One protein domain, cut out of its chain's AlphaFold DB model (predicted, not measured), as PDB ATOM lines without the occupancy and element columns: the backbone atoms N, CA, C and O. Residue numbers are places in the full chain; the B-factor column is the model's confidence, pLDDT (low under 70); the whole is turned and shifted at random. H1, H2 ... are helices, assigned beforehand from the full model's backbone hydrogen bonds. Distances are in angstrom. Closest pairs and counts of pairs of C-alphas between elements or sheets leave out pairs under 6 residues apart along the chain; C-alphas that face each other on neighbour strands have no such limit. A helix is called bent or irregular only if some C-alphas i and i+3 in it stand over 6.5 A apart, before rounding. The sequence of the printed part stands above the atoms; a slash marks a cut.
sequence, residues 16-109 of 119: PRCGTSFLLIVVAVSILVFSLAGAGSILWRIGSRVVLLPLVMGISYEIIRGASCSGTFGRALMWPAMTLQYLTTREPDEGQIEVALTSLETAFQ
ATOM      1  N   PRO A  16     -34.980 -53.825  32.382       81.12
ATOM      2  CA  PRO A  16     -35.517 -52.458  32.407       81.12
ATOM      3  C   PRO A  16     -35.658 -51.888  33.827       81.12
ATOM      4  O   PRO A  16     -35.638 -50.680  34.016       81.12
ATOM      5  N   ARG A  17     -35.763 -52.742  34.848       84.62
ATOM      6  CA  ARG A  17     -35.877 -52.333  36.262       84.62
ATOM      7  C   ARG A  17     -34.571 -52.471  37.054       84.62
ATOM      8  O   ARG A  17     -34.613 -52.661  38.263       84.62
ATOM      9  N   CYS A  18     -33.420 -52.464  36.384       88.19
ATOM     10  CA  CYS A  18     -32.127 -52.557  37.062       88.19
ATOM     11  C   CYS A  18     -31.848 -51.307  37.918       88.19
ATOM     12  O   CYS A  18     -32.232 -50.194  37.549       88.19
ATOM     13  N   GLY A  19     -31.133 -51.476  39.035       85.31
ATOM     14  CA  GLY A  19     -30.762 -50.379  39.934       85.31
ATOM     15  C   GLY A  19     -29.939 -49.281  39.249       85.31
ATOM     16  O   GLY A  19     -30.134 -48.105  39.537       85.31
ATOM     17  N   THR A  20     -29.092 -49.628  38.275       87.44
ATOM     18  CA  THR A  20     -28.342 -48.638  37.478       87.44
ATOM     19  C   THR A  20     -29.266 -47.770  36.628       87.44
ATOM     20  O   THR A  20     -29.081 -46.556  36.560       87.44
ATOM     21  N   SER A  21     -30.312 -48.357  36.043       87.88
ATOM     22  CA  SER A  21     -31.335 -47.600  35.323       87.88
ATOM     23  C   SER A  21     -32.161 -46.715  36.260       87.88
ATOM     24  O   SER A  21     -32.497 -45.593  35.890       87.88
ATOM     25  N   PHE A  22     -32.417 -47.170  37.492       90.88
ATOM     26  CA  PHE A  22     -33.067 -46.353  38.518       90.88
ATOM     27  C   PHE A  22     -32.248 -45.135  38.920       90.88
ATOM     28  O   PHE A  22     -32.781 -44.028  38.931       90.88
ATOM     29  N   LEU A  23     -30.949 -45.304  39.156       91.31
ATOM     30  CA  LEU A  23     -30.076 -44.193  39.526       91.31
ATOM     31  C   LEU A  23     -30.040 -43.091  38.463       91.31
ATOM     32  O   LEU A  23     -30.078 -41.914  38.809       91.31
ATOM     33  N   LEU A  24     -30.021 -43.441  37.176       90.50
ATOM     34  CA  LEU A  24     -30.021 -42.446  36.099       90.50
ATOM     35  C   LEU A  24     -31.294 -41.606  36.077       90.50
ATOM     36  O   LEU A  24     -31.237 -40.391  35.891       90.50
ATOM     37  N   ILE A  25     -32.437 -42.252  36.297       91.62
ATOM     38  CA  ILE A  25     -33.727 -41.567  36.350       91.62
ATOM     39  C   ILE A  25     -33.795 -40.688  37.595       91.62
ATOM     40  O   ILE A  25     -34.179 -39.528  37.482       91.62
ATOM     41  N   VAL A  26     -33.322 -41.177  38.744       94.75
ATOM     42  CA  VAL A  26     -33.196 -40.375  39.970       94.75
ATOM     43  C   VAL A  26     -32.343 -39.136  39.733       94.75
ATOM     44  O   VAL A  26     -32.744 -38.049  40.138       94.75
ATOM     45  N   VAL A  27     -31.204 -39.252  39.046       94.19
ATOM     46  CA  VAL A  27     -30.357 -38.096  38.722       94.19
ATOM     47  C   VAL A  27     -31.111 -37.100  37.840       94.19
ATOM     48  O   VAL A  27     -31.170 -35.921  38.188       94.19
ATOM     49  N   ALA A  28     -31.748 -37.553  36.759       93.44
ATOM     50  CA  ALA A  28     -32.518 -36.681  35.873       93.44
ATOM     51  C   ALA A  28     -33.665 -35.963  36.611       93.44
ATOM     52  O   ALA A  28     -33.791 -34.740  36.533       93.44
ATOM     53  N   VAL A  29     -34.455 -36.703  37.394       95.38
ATOM     54  CA  VAL A  29     -35.551 -36.156  38.207       95.38
ATOM     55  C   VAL A  29     -35.010 -35.201  39.270       95.38
ATOM     56  O   VAL A  29     -35.594 -34.142  39.490       95.38
ATOM     57  N   SER A  30     -33.876 -35.519  39.899       95.50
ATOM     58  CA  SER A  30     -33.261 -34.658  40.910       95.50
ATOM     59  C   SER A  30     -32.856 -33.302  40.335       95.50
ATOM     60  O   SER A  30     -33.085 -32.285  40.984       95.50
ATOM     61  N   ILE A  31     -32.323 -33.262  39.108       94.94
ATOM     62  CA  ILE A  31     -31.965 -32.008  38.437       94.94
ATOM     63  C   ILE A  31     -33.219 -31.153  38.248       94.94
ATOM     64  O   ILE A  31     -33.198 -29.972  38.587       94.94
ATOM     65  N   LEU A  32     -34.321 -31.743  37.779       95.44
ATOM     66  CA  LEU A  32     -35.583 -31.025  37.581       95.44
ATOM     67  C   LEU A  32     -36.164 -30.509  38.906       95.44
ATOM     68  O   LEU A  32     -36.456 -29.322  39.029       95.44
ATOM     69  N   VAL A  33     -36.285 -31.377  39.914       95.25
ATOM     70  CA  VAL A  33     -36.888 -31.034  41.212       95.25
ATOM     71  C   VAL A  33     -36.046 -30.002  41.966       95.25
ATOM     72  O   VAL A  33     -36.578 -29.008  42.457       95.25
ATOM     73  N   PHE A  34     -34.727 -30.193  42.044       92.56
ATOM     74  CA  PHE A  34     -33.856 -29.275  42.779       92.56
ATOM     75  C   PHE A  34     -33.580 -27.969  42.035       92.56
ATOM     76  O   PHE A  34     -33.296 -26.970  42.694       92.56
ATOM     77  N   SER A  35     -33.699 -27.938  40.703       92.56
ATOM     78  CA  SER A  35     -33.663 -26.684  39.940       92.56
ATOM     79  C   SER A  35     -34.806 -25.751  40.361       92.56
ATOM     80  O   SER A  35     -34.582 -24.567  40.604       92.56
ATOM     81  N   LEU A  36     -36.009 -26.301  40.573       91.38
ATOM     82  CA  LEU A  36     -37.174 -25.545  41.051       91.38
ATOM     83  C   LEU A  36     -37.048 -25.094  42.518       91.38
ATOM     84  O   LEU A  36     -37.627 -24.080  42.898       91.38
ATOM     85  N   ALA A  37     -36.284 -25.815  43.345       88.62
ATOM     86  CA  ALA A  37     -36.083 -25.487  44.762       88.62
ATOM     87  C   ALA A  37     -35.140 -24.285  45.007       88.62
ATOM     88  O   ALA A  37     -35.074 -23.766  46.127       88.62
ATOM     89  N   GLY A  38     -34.417 -23.831  43.975       86.25
ATOM     90  CA  GLY A  38     -33.573 -22.636  44.009       86.25
ATOM     91  C   GLY A  38     -32.227 -22.784  44.739       86.25
ATOM     92  O   GLY A  38     -31.951 -23.745  45.462       86.25
ATOM     93  N   ALA A  39     -31.356 -21.788  44.551       78.38
ATOM     94  CA  ALA A  39     -29.982 -21.757  45.064       78.38
ATOM     95  C   ALA A  39     -29.836 -20.897  46.337       78.38
ATOM     96  O   ALA A  39     -28.976 -20.025  46.406       78.38
ATOM     97  N   GLY A  40     -30.700 -21.126  47.333       84.88
ATOM     98  CA  GLY A  40     -30.673 -20.411  48.617       84.88
ATOM     99  C   GLY A  40     -29.422 -20.673  49.478       84.88
ATOM    100  O   GLY A  40     -28.404 -21.189  49.013       84.88
ATOM    101  N   SER A  41     -29.509 -20.345  50.773       92.31
ATOM    102  CA  SER A  41     -28.420 -20.545  51.746       92.31
ATOM    103  C   SER A  41     -27.996 -22.018  51.882       92.31
ATOM    104  O   SER A  41     -28.719 -22.937  51.494       92.31
ATOM    105  N   ILE A  42     -26.824 -22.281  52.472       90.94
ATOM    106  CA  ILE A  42     -26.319 -23.655  52.653       90.94
ATOM    107  C   ILE A  42     -27.298 -24.551  53.433       90.94
ATOM    108  O   ILE A  42     -27.536 -25.693  53.039       90.94
ATOM    109  N   LEU A  43     -27.939 -24.009  54.472       93.31
ATOM    110  CA  LEU A  43     -28.972 -24.700  55.248       93.31
ATOM    111  C   LEU A  43     -30.203 -25.022  54.396       93.31
ATOM    112  O   LEU A  43     -30.702 -26.141  54.459       93.31
ATOM    113  N   TRP A  44     -30.645 -24.092  53.544       93.38
ATOM    114  CA  TRP A  44     -31.743 -24.341  52.609       93.38
ATOM    115  C   TRP A  44     -31.402 -25.448  51.611       93.38
ATOM    116  O   TRP A  44     -32.220 -26.322  51.325       93.38
ATOM    117  N   ARG A  45     -30.169 -25.463  51.103       90.06
ATOM    118  CA  ARG A  45     -29.694 -26.483  50.160       90.06
ATOM    119  C   ARG A  45     -29.673 -27.876  50.792       90.06
ATOM    120  O   ARG A  45     -30.039 -28.840  50.122       90.06
ATOM    121  N   ILE A  46     -29.256 -27.995  52.048       93.00
ATOM    122  CA  ILE A  46     -29.243 -29.280  52.761       93.00
ATOM    123  C   ILE A  46     -30.673 -29.692  53.128       93.00
ATOM    124  O   ILE A  46     -31.085 -30.806  52.812       93.00
ATOM    125  N   GLY A  47     -31.456 -28.780  53.709       94.81
ATOM    126  CA  GLY A  47     -32.837 -29.039  54.118       94.81
ATOM    127  C   GLY A  47     -33.734 -29.454  52.952       94.81
ATOM    128  O   GLY A  47     -34.416 -30.472  53.032       94.81
ATOM    129  N   SER A  48     -33.672 -28.730  51.830       93.88
ATOM    130  CA  SER A  48     -34.452 -29.063  50.630       93.88
ATOM    131  C   SER A  48     -34.090 -30.436  50.065       93.88
ATOM    132  O   SER A  48     -34.984 -31.178  49.676       93.88
ATOM    133  N   ARG A  49     -32.808 -30.828  50.080       92.94
ATOM    134  CA  ARG A  49     -32.381 -32.171  49.652       92.94
ATOM    135  C   ARG A  49     -32.962 -33.264  50.528       92.94
ATOM    136  O   ARG A  49     -33.510 -34.210  49.985       92.94
ATOM    137  N   VAL A  50     -32.884 -33.130  51.849       95.00
ATOM    138  CA  VAL A  50     -33.406 -34.151  52.770       95.00
ATOM    139  C   VAL A  50     -34.926 -34.286  52.633       95.00
ATOM    140  O   VAL A  50     -35.433 -35.401  52.542       95.00
ATOM    141  N   VAL A  51     -35.645 -33.164  52.554       95.56
ATOM    142  CA  VAL A  51     -37.116 -33.153  52.488       95.56
ATOM    143  C   VAL A  51     -37.647 -33.608  51.126       95.56
ATOM    144  O   VAL A  51     -38.640 -34.328  51.072       95.56
ATOM    145  N   LEU A  52     -37.006 -33.218  50.021       95.44
ATOM    146  CA  LEU A  52     -37.470 -33.559  48.670       95.44
ATOM    147  C   LEU A  52     -36.945 -34.914  48.177       95.44
ATOM    148  O   LEU A  52     -37.409 -35.396  47.146       95.44
ATOM    149  N   LEU A  53     -36.007 -35.556  48.880       94.38
ATOM    150  CA  LEU A  53     -35.474 -36.860  48.474       94.38
ATOM    151  C   LEU A  53     -36.573 -37.930  48.340       94.38
ATOM    152  O   LEU A  53     -36.617 -38.561  47.286       94.38
ATOM    153  N   PRO A  54     -37.512 -38.106  49.293       95.50
ATOM    154  CA  PRO A  54     -38.641 -39.024  49.118       95.50
ATOM    155  C   PRO A  54     -39.482 -38.734  47.867       95.50
ATOM    156  O   PRO A  54     -39.886 -39.665  47.175       95.50
ATOM    157  N   LEU A  55     -39.696 -37.455  47.536       96.31
ATOM    158  CA  LEU A  55     -40.430 -37.047  46.335       96.31
ATOM    159  C   LEU A  55     -39.681 -37.455  45.060       96.31
ATOM    160  O   LEU A  55     -40.272 -38.059  44.168       96.31
ATOM    161  N   VAL A  56     -38.377 -37.172  44.991       96.94
ATOM    162  CA  VAL A  56     -37.521 -37.576  43.864       96.94
ATOM    163  C   VAL A  56     -37.550 -39.095  43.690       96.94
ATOM    164  O   VAL A  56     -37.714 -39.576  42.566       96.94
ATOM    165  N   MET A  57     -37.444 -39.854  44.784       95.94
ATOM    166  CA  MET A  57     -37.490 -41.319  44.751       95.94
ATOM    167  C   MET A  57     -38.847 -41.837  44.265       95.94
ATOM    168  O   MET A  57     -38.886 -42.711  43.401       95.94
ATOM    169  N   GLY A  58     -39.951 -41.272  44.762       96.06
ATOM    170  CA  GLY A  58     -41.306 -41.654  44.362       96.06
ATOM    171  C   GLY A  58     -41.580 -41.397  42.880       96.06
ATOM    172  O   GLY A  58     -42.016 -42.298  42.167       96.06
ATOM    173  N   ILE A  59     -41.241 -40.202  42.387       96.19
ATOM    174  CA  ILE A  59     -41.389 -39.859  40.964       96.19
ATOM    175  C   ILE A  59     -40.543 -40.799  40.097       96.19
ATOM    176  O   ILE A  59     -41.026 -41.336  39.103       96.19
ATOM    177  N   SER A  60     -39.292 -41.045  40.490       94.62
ATOM    178  CA  SER A  60     -38.388 -41.928  39.743       94.62
ATOM    179  C   SER A  60     -38.903 -43.369  39.680       94.62
ATOM    180  O   SER A  60     -38.811 -44.015  38.634       94.62
ATOM    181  N   TYR A  61     -39.473 -43.867  40.780       93.25
ATOM    182  CA  TYR A  61     -40.086 -45.192  40.840       93.25
ATOM    183  C   TYR A  61     -41.276 -45.307  39.882       93.25
ATOM    184  O   TYR A  61     -41.334 -46.253  39.096       93.25
ATOM    185  N   GLU A  62     -42.187 -44.331  39.895       94.19
ATOM    186  CA  GLU A  62     -43.359 -44.338  39.017       94.19
ATOM    187  C   GLU A  62     -42.975 -44.214  37.537       94.19
ATOM    188  O   GLU A  62     -43.544 -44.913  36.699       94.19
ATOM    189  N   ILE A  63     -41.942 -43.428  37.205       91.25
ATOM    190  CA  ILE A  63     -41.408 -43.357  35.836       91.25
ATOM    191  C   ILE A  63     -40.916 -44.733  35.374       91.25
ATOM    192  O   ILE A  63     -41.289 -45.177  34.290       91.25
ATOM    193  N   ILE A  64     -40.120 -45.446  36.178       89.44
ATOM    194  CA  ILE A  64     -39.607 -46.775  35.790       89.44
ATOM    195  C   ILE A  64     -40.711 -47.809  35.724       89.44
ATOM    196  O   ILE A  64     -40.734 -48.643  34.812       89.44
ATOM    197  N   ARG A  65     -41.621 -47.781  36.695       89.69
ATOM    198  CA  ARG A  65     -42.768 -48.677  36.734       89.69
ATOM    199  C   ARG A  65     -43.628 -48.480  35.490       89.69
ATOM    200  O   ARG A  65     -43.908 -49.462  34.805       89.69
ATOM    201  N   GLY A  66     -43.959 -47.233  35.157       89.12
ATOM    202  CA  GLY A  66     -44.704 -46.865  33.959       89.12
ATOM    203  C   GLY A  66     -43.966 -47.249  32.680       89.12
ATOM    204  O   GLY A  66     -44.524 -47.949  31.833       89.12
ATOM    205  N   ALA A  67     -42.686 -46.897  32.557       87.31
ATOM    206  CA  ALA A  67     -41.873 -47.236  31.392       87.31
ATOM    207  C   ALA A  67     -41.755 -48.756  31.185       87.31
ATOM    208  O   ALA A  67     -41.790 -49.235  30.057       87.31
ATOM    209  N   SER A  68     -41.718 -49.542  32.262       83.62
ATOM    210  CA  SER A  68     -41.712 -51.007  32.170       83.62
ATOM    211  C   SER A  68     -43.023 -51.594  31.632       83.62
ATOM    212  O   SER A  68     -43.017 -52.716  31.137       83.62
ATOM    213  N   CYS A  69     -44.141 -50.876  31.749       83.19
ATOM    214  CA  CYS A  69     -45.458 -51.316  31.277       83.19
ATOM    215  C   CYS A  69     -45.811 -50.770  29.879       83.19
ATOM    216  O   CYS A  69     -46.724 -51.277  29.237       83.19
ATOM    217  N   SER A  70     -45.092 -49.755  29.390       77.62
ATOM    218  CA  SER A  70     -45.477 -48.935  28.225       77.62
ATOM    219  C   SER A  70     -44.967 -49.454  26.869       77.62
ATOM    220  O   SER A  70     -44.778 -48.668  25.937       77.62
ATOM    221  N   GLY A  71     -44.685 -50.755  26.743       82.81
ATOM    222  CA  GLY A  71     -44.255 -51.382  25.485       82.81
ATOM    223  C   GLY A  71     -43.078 -50.669  24.798       82.81
ATOM    224  O   GLY A  71     -42.006 -50.494  25.381       82.81
ATOM    225  N   THR A  72     -43.271 -50.259  23.539       82.50
ATOM    226  CA  THR A  72     -42.250 -49.605  22.698       82.50
ATOM    227  C   THR A  72     -41.848 -48.218  23.195       82.50
ATOM    228  O   THR A  72     -40.659 -47.906  23.202       82.50
ATOM    229  N   PHE A  73     -42.803 -47.403  23.656       84.19
ATOM    230  CA  PHE A  73     -42.522 -46.058  24.167       84.19
ATOM    231  C   PHE A  73     -41.678 -46.110  25.444       84.19
ATOM    232  O   PHE A  73     -40.662 -45.426  25.567       84.19
ATOM    233  N   GLY A  74     -42.049 -47.000  26.363       84.69
ATOM    234  CA  GLY A  74     -41.279 -47.235  27.580       84.69
ATOM    235  C   GLY A  74     -39.865 -47.739  27.294       84.69
ATOM    236  O   GLY A  74     -38.902 -47.274  27.899       84.69
ATOM    237  N   ARG A  75     -39.716 -48.627  26.304       82.88
ATOM    238  CA  ARG A  75     -38.409 -49.127  25.865       82.88
ATOM    239  C   ARG A  75     -37.538 -48.035  25.238       82.88
ATOM    240  O   ARG A  75     -36.333 -48.063  25.459       82.88
ATOM    241  N   ALA A  76     -38.119 -47.077  24.514       86.06
ATOM    242  CA  ALA A  76     -37.388 -45.929  23.974       86.06
ATOM    243  C   ALA A  76     -36.896 -44.992  25.090       86.06
ATOM    244  O   ALA A  76     -35.724 -44.623  25.107       86.06
ATOM    245  N   LEU A  77     -37.755 -44.676  26.066       85.25
ATOM    246  CA  LEU A  77     -37.388 -43.847  27.220       85.25
ATOM    247  C   LEU A  77     -36.284 -44.497  28.070       85.25
ATOM    248  O   LEU A  77     -35.362 -43.825  28.526       85.25
ATOM    249  N   MET A  78     -36.364 -45.816  28.257       86.62
ATOM    250  CA  MET A  78     -35.393 -46.591  29.033       86.62
ATOM    251  C   MET A  78     -34.138 -46.958  28.245       86.62
ATOM    252  O   MET A  78     -33.163 -47.398  28.849       86.62
ATOM    253  N   TRP A  79     -34.129 -46.781  26.922       88.06
ATOM    254  CA  TRP A  79     -33.009 -47.151  26.062       88.06
ATOM    255  C   TRP A  79     -31.654 -46.617  26.550       88.06
ATOM    256  O   TRP A  79     -30.767 -47.442  26.765       88.06
ATOM    257  N   PRO A  80     -31.470 -45.309  26.841       86.88
ATOM    258  CA  PRO A  80     -30.189 -44.813  27.352       86.88
ATOM    259  C   PRO A  80     -29.795 -45.473  28.681       86.88
ATOM    260  O   PRO A  80     -28.629 -45.802  28.906       86.88
ATOM    261  N   ALA A  81     -30.778 -45.725  29.546       85.75
ATOM    262  CA  ALA A  81     -30.564 -46.351  30.842       85.75
ATOM    263  C   ALA A  81     -30.227 -47.849  30.741       85.75
ATOM    264  O   ALA A  81     -29.510 -48.372  31.595       85.75
ATOM    265  N   MET A  82     -30.720 -48.542  29.713       88.31
ATOM    266  CA  MET A  82     -30.379 -49.934  29.412       88.31
ATOM    267  C   MET A  82     -29.013 -50.042  28.728       88.31
ATOM    268  O   MET A  82     -28.250 -50.950  29.045       88.31
ATOM    269  N   THR A  83     -28.657 -49.099  27.854       89.75
ATOM    270  CA  THR A  83     -27.339 -49.067  27.199       89.75
ATOM    271  C   THR A  83     -26.209 -48.948  28.223       89.75
ATOM    272  O   THR A  83     -25.184 -49.611  28.088       89.75
ATOM    273  N   LEU A  84     -26.415 -48.198  29.308       88.81
ATOM    274  CA  LEU A  84     -25.427 -48.097  30.386       88.81
ATOM    275  C   LEU A  84     -25.166 -49.421  31.116       88.81
ATOM    276  O   LEU A  84     -24.053 -49.638  31.590       88.81
ATOM    277  N   GLN A  85     -26.128 -50.344  31.148       91.62
ATOM    278  CA  GLN A  85     -25.892 -51.670  31.722       91.62
ATOM    279  C   GLN A  85     -24.864 -52.470  30.913       91.62
ATOM    280  O   GLN A  85     -24.116 -53.246  31.504       91.62
ATOM    281  N   TYR A  86     -24.753 -52.259  29.596       90.75
ATOM    282  CA  TYR A  86     -23.700 -52.892  28.792       90.75
ATOM    283  C   TYR A  86     -22.299 -52.393  29.154       90.75
ATOM    284  O   TYR A  86     -21.340 -53.142  28.994       90.75
ATOM    285  N   LEU A  87     -22.181 -51.167  29.672       90.62
ATOM    286  CA  LEU A  87     -20.911 -50.623  30.154       90.62
ATOM    287  C   LEU A  87     -20.519 -51.210  31.518       90.62
ATOM    288  O   LEU A  87     -19.341 -51.444  31.769       90.62
ATOM    289  N   THR A  88     -21.492 -51.444  32.403       88.75
ATOM    290  CA  THR A  88     -21.229 -51.854  33.796       88.75
ATOM    291  C   THR A  88     -21.304 -53.358  34.037       88.75
ATOM    292  O   THR A  88     -20.949 -53.811  35.120       88.75
ATOM    293  N   THR A  89     -21.797 -54.143  33.079       91.75
ATOM    294  CA  THR A  89     -21.920 -55.600  33.220       91.75
ATOM    295  C   THR A  89     -21.061 -56.318  32.180       91.75
ATOM    296  O   THR A  89     -20.768 -55.773  31.112       91.75
ATOM    297  N   ARG A  90     -20.704 -57.579  32.444       91.31
ATOM    298  CA  ARG A  90     -20.121 -58.524  31.472       91.31
ATOM    299  C   ARG A  90     -20.996 -59.773  31.368       91.31
ATOM    300  O   ARG A  90     -21.867 -59.970  32.214       91.31
ATOM    301  N   GLU A  91     -20.820 -60.563  30.311       92.50
ATOM    302  CA  GLU A  91     -21.452 -61.886  30.266       92.50
ATOM    303  C   GLU A  91     -20.812 -62.793  31.321       92.50
ATOM    304  O   GLU A  91     -19.584 -62.773  31.443       92.50
ATOM    305  N   PRO A  92     -21.623 -63.515  32.113       92.69
ATOM    306  CA  PRO A  92     -21.104 -64.376  33.160       92.69
ATOM    307  C   PRO A  92     -20.472 -65.641  32.573       92.69
ATOM    308  O   PRO A  92     -20.964 -66.192  31.585       92.69
ATOM    309  N   ASP A  93     -19.401 -66.117  33.205       94.06
ATOM    310  CA  ASP A  93     -18.827 -67.427  32.892       94.06
ATOM    311  C   ASP A  93     -19.656 -68.579  33.496       94.06
ATOM    312  O   ASP A  93     -20.569 -68.369  34.297       94.06
ATOM    313  N   GLU A  94     -19.371 -69.815  33.084       93.62
ATOM    314  CA  GLU A  94     -20.113 -70.998  33.547       93.62
ATOM    315  C   GLU A  94     -19.998 -71.210  35.057       93.62
ATOM    316  O   GLU A  94     -21.009 -71.466  35.710       93.62
ATOM    317  N   GLY A  95     -18.807 -71.015  35.625       94.50
ATOM    318  CA  GLY A  95     -18.582 -71.150  37.061       94.50
ATOM    319  C   GLY A  95     -19.349 -70.097  37.863       94.50
ATOM    320  O   GLY A  95     -19.925 -70.405  38.904       94.50
ATOM    321  N   GLN A  96     -19.441 -68.864  37.361       95.25
ATOM    322  CA  GLN A  96     -20.276 -67.816  37.957       95.25
ATOM    323  C   GLN A  96     -21.760 -68.195  37.959       95.25
ATOM    324  O   GLN A  96     -22.454 -67.936  38.944       95.25
ATOM    325  N   ILE A  97     -22.249 -68.814  36.880       93.75
ATOM    326  CA  ILE A  97     -23.638 -69.283  36.790       93.75
ATOM    327  C   ILE A  97     -23.884 -70.431  37.776       93.75
ATOM    328  O   ILE A  97     -24.909 -70.426  38.456       93.75
ATOM    329  N   GLU A  98     -22.953 -71.376  37.906       92.94
ATOM    330  CA  GLU A  98     -23.056 -72.476  38.872       92.94
ATOM    331  C   GLU A  98     -23.095 -71.972  40.316       92.94
ATOM    332  O   GLU A  98     -23.995 -72.338  41.071       92.94
ATOM    333  N   VAL A  99     -22.185 -71.066  40.688       94.81
ATOM    334  CA  VAL A  99     -22.171 -70.454  42.025       94.81
ATOM    335  C   VAL A  99     -23.471 -69.694  42.293       94.81
ATOM    336  O   VAL A  99     -24.028 -69.787  43.393       94.81
ATOM    337  N   ALA A 100     -23.990 -68.965  41.301       93.88
ATOM    338  CA  ALA A 100     -25.270 -68.272  41.417       93.88
ATOM    339  C   ALA A 100     -26.436 -69.256  41.610       93.88
ATOM    340  O   ALA A 100     -27.301 -69.014  42.455       93.88
ATOM    341  N   LEU A 101     -26.440 -70.380  40.887       92.69
ATOM    342  CA  LEU A 101     -27.449 -71.425  41.026       92.69
ATOM    343  C   LEU A 101     -27.400 -72.055  42.422       92.69
ATOM    344  O   LEU A 101     -28.417 -72.076  43.107       92.69
ATOM    345  N   THR A 102     -26.221 -72.467  42.892       93.00
ATOM    346  CA  THR A 102     -26.039 -73.020  44.245       93.00
ATOM    347  C   THR A 102     -26.471 -72.028  45.329       93.00
ATOM    348  O   THR A 102     -27.107 -72.411  46.314       93.00
ATOM    349  N   SER A 103     -26.180 -70.738  45.140       95.56
ATOM    350  CA  SER A 103     -26.609 -69.678  46.060       95.56
ATOM    351  C   SER A 103     -28.135 -69.549  46.103       95.56
ATOM    352  O   SER A 103     -28.711 -69.445  47.187       95.56
ATOM    353  N   LEU A 104     -28.804 -69.599  44.944       93.94
ATOM    354  CA  LEU A 104     -30.265 -69.569  44.855       93.94
ATOM    355  C   LEU A 104     -30.895 -70.820  45.478       93.94
ATOM    356  O   LEU A 104     -31.833 -70.692  46.257       93.94
ATOM    357  N   GLU A 105     -30.377 -72.015  45.188       93.44
ATOM    358  CA  GLU A 105     -30.879 -73.266  45.774       93.44
ATOM    359  C   GLU A 105     -30.795 -73.253  47.300       93.44
ATOM    360  O   GLU A 105     -31.727 -73.669  47.988       93.44
ATOM    361  N   THR A 106     -29.691 -72.721  47.826       95.38
ATOM    362  CA  THR A 106     -29.473 -72.566  49.265       95.38
ATOM    363  C   THR A 106     -30.451 -71.559  49.866       95.38
ATOM    364  O   THR A 106     -31.076 -71.846  50.887       95.38
ATOM    365  N   ALA A 107     -30.638 -70.400  49.224       96.56
ATOM    366  CA  ALA A 107     -31.547 -69.355  49.695       96.56
ATOM    367  C   ALA A 107     -33.018 -69.802  49.694       96.56
ATOM    368  O   ALA A 107     -33.767 -69.464  50.608       96.56
ATOM    369  N   PHE A 108     -33.428 -70.577  48.687       94.56
ATOM    370  CA  PHE A 108     -34.790 -71.100  48.560       94.56
ATOM    371  C   PHE A 108     -34.992 -72.476  49.208       94.56
ATOM    372  O   PHE A 108     -36.115 -72.977  49.195       94.56
ATOM    373  N   GLN A 109     -33.936 -73.089  49.756       94.00
ATOM    374  CA  GLN A 109     -33.942 -74.451  50.309       94.00
ATOM    375  C   GLN A 109     -34.560 -75.489  49.356       94.00
ATOM    376  O   GLN A 109     -35.260 -76.415  49.765       94.00
TER     377      GLN A 109
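This is residues 16 to 109 of the 119 residues of the protein "DUF1385 domain-containing protein" of Synergistaceae bacterium (UniProt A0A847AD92). H1, H2b and H3 cross one another in one body, and residues 89 to 109, with H4, stick out from it. The 94 printed residues, all helix in class, hold H1, bent H2, H3 and H4 in that order. The whole is only just loose, close to extended, with a radius of gyration of the C-alphas of 18.2 A, spanning 54 by 32 by 25 A.

H1, residues 19 to 36, 25.7 A, begins at C-alpha 19 (-30.762, -50.379, 39.934). H2, residues 42 to 69, assigned as one helix by its hydrogen bonds, is bent, with C-alphas 51 and 54 6.9 A apart; its arms are H2a, residues 42 to 51, 14.4 A, and H2b, residues 54 to 69, 22.7 A. H3, residues 71 to 88, 24.5 A, is irregular, with C-alphas 77 and 80 7.3 A apart. H4, residues 94 to 108, 21.0 A, ends at C-alpha 108 (-34.790, -71.100, 48.560).

H1 and H2b touch at a steep tilt of 51 degrees, opposite ways; their closest C-alphas, Val 26 and Ser 60, are 5.4 A apart. H3 touches H1 with residues 78 to 85 alone, closest C-alphas Ser 21 and Ala 81, 4.7 A. H4 is apart from H1, H2a, H2b and H3. Every O i to N i+4 pair is within hydrogen-bond range in H1, H2a, H2b and H4; in H3, 9 of 14.

The C-alphas farthest apart, Ser 41 and Glu 94, are 54.3 A apart. The printed part has no cut, the three links are tight, and no printed residue is under 70 in pLDDT.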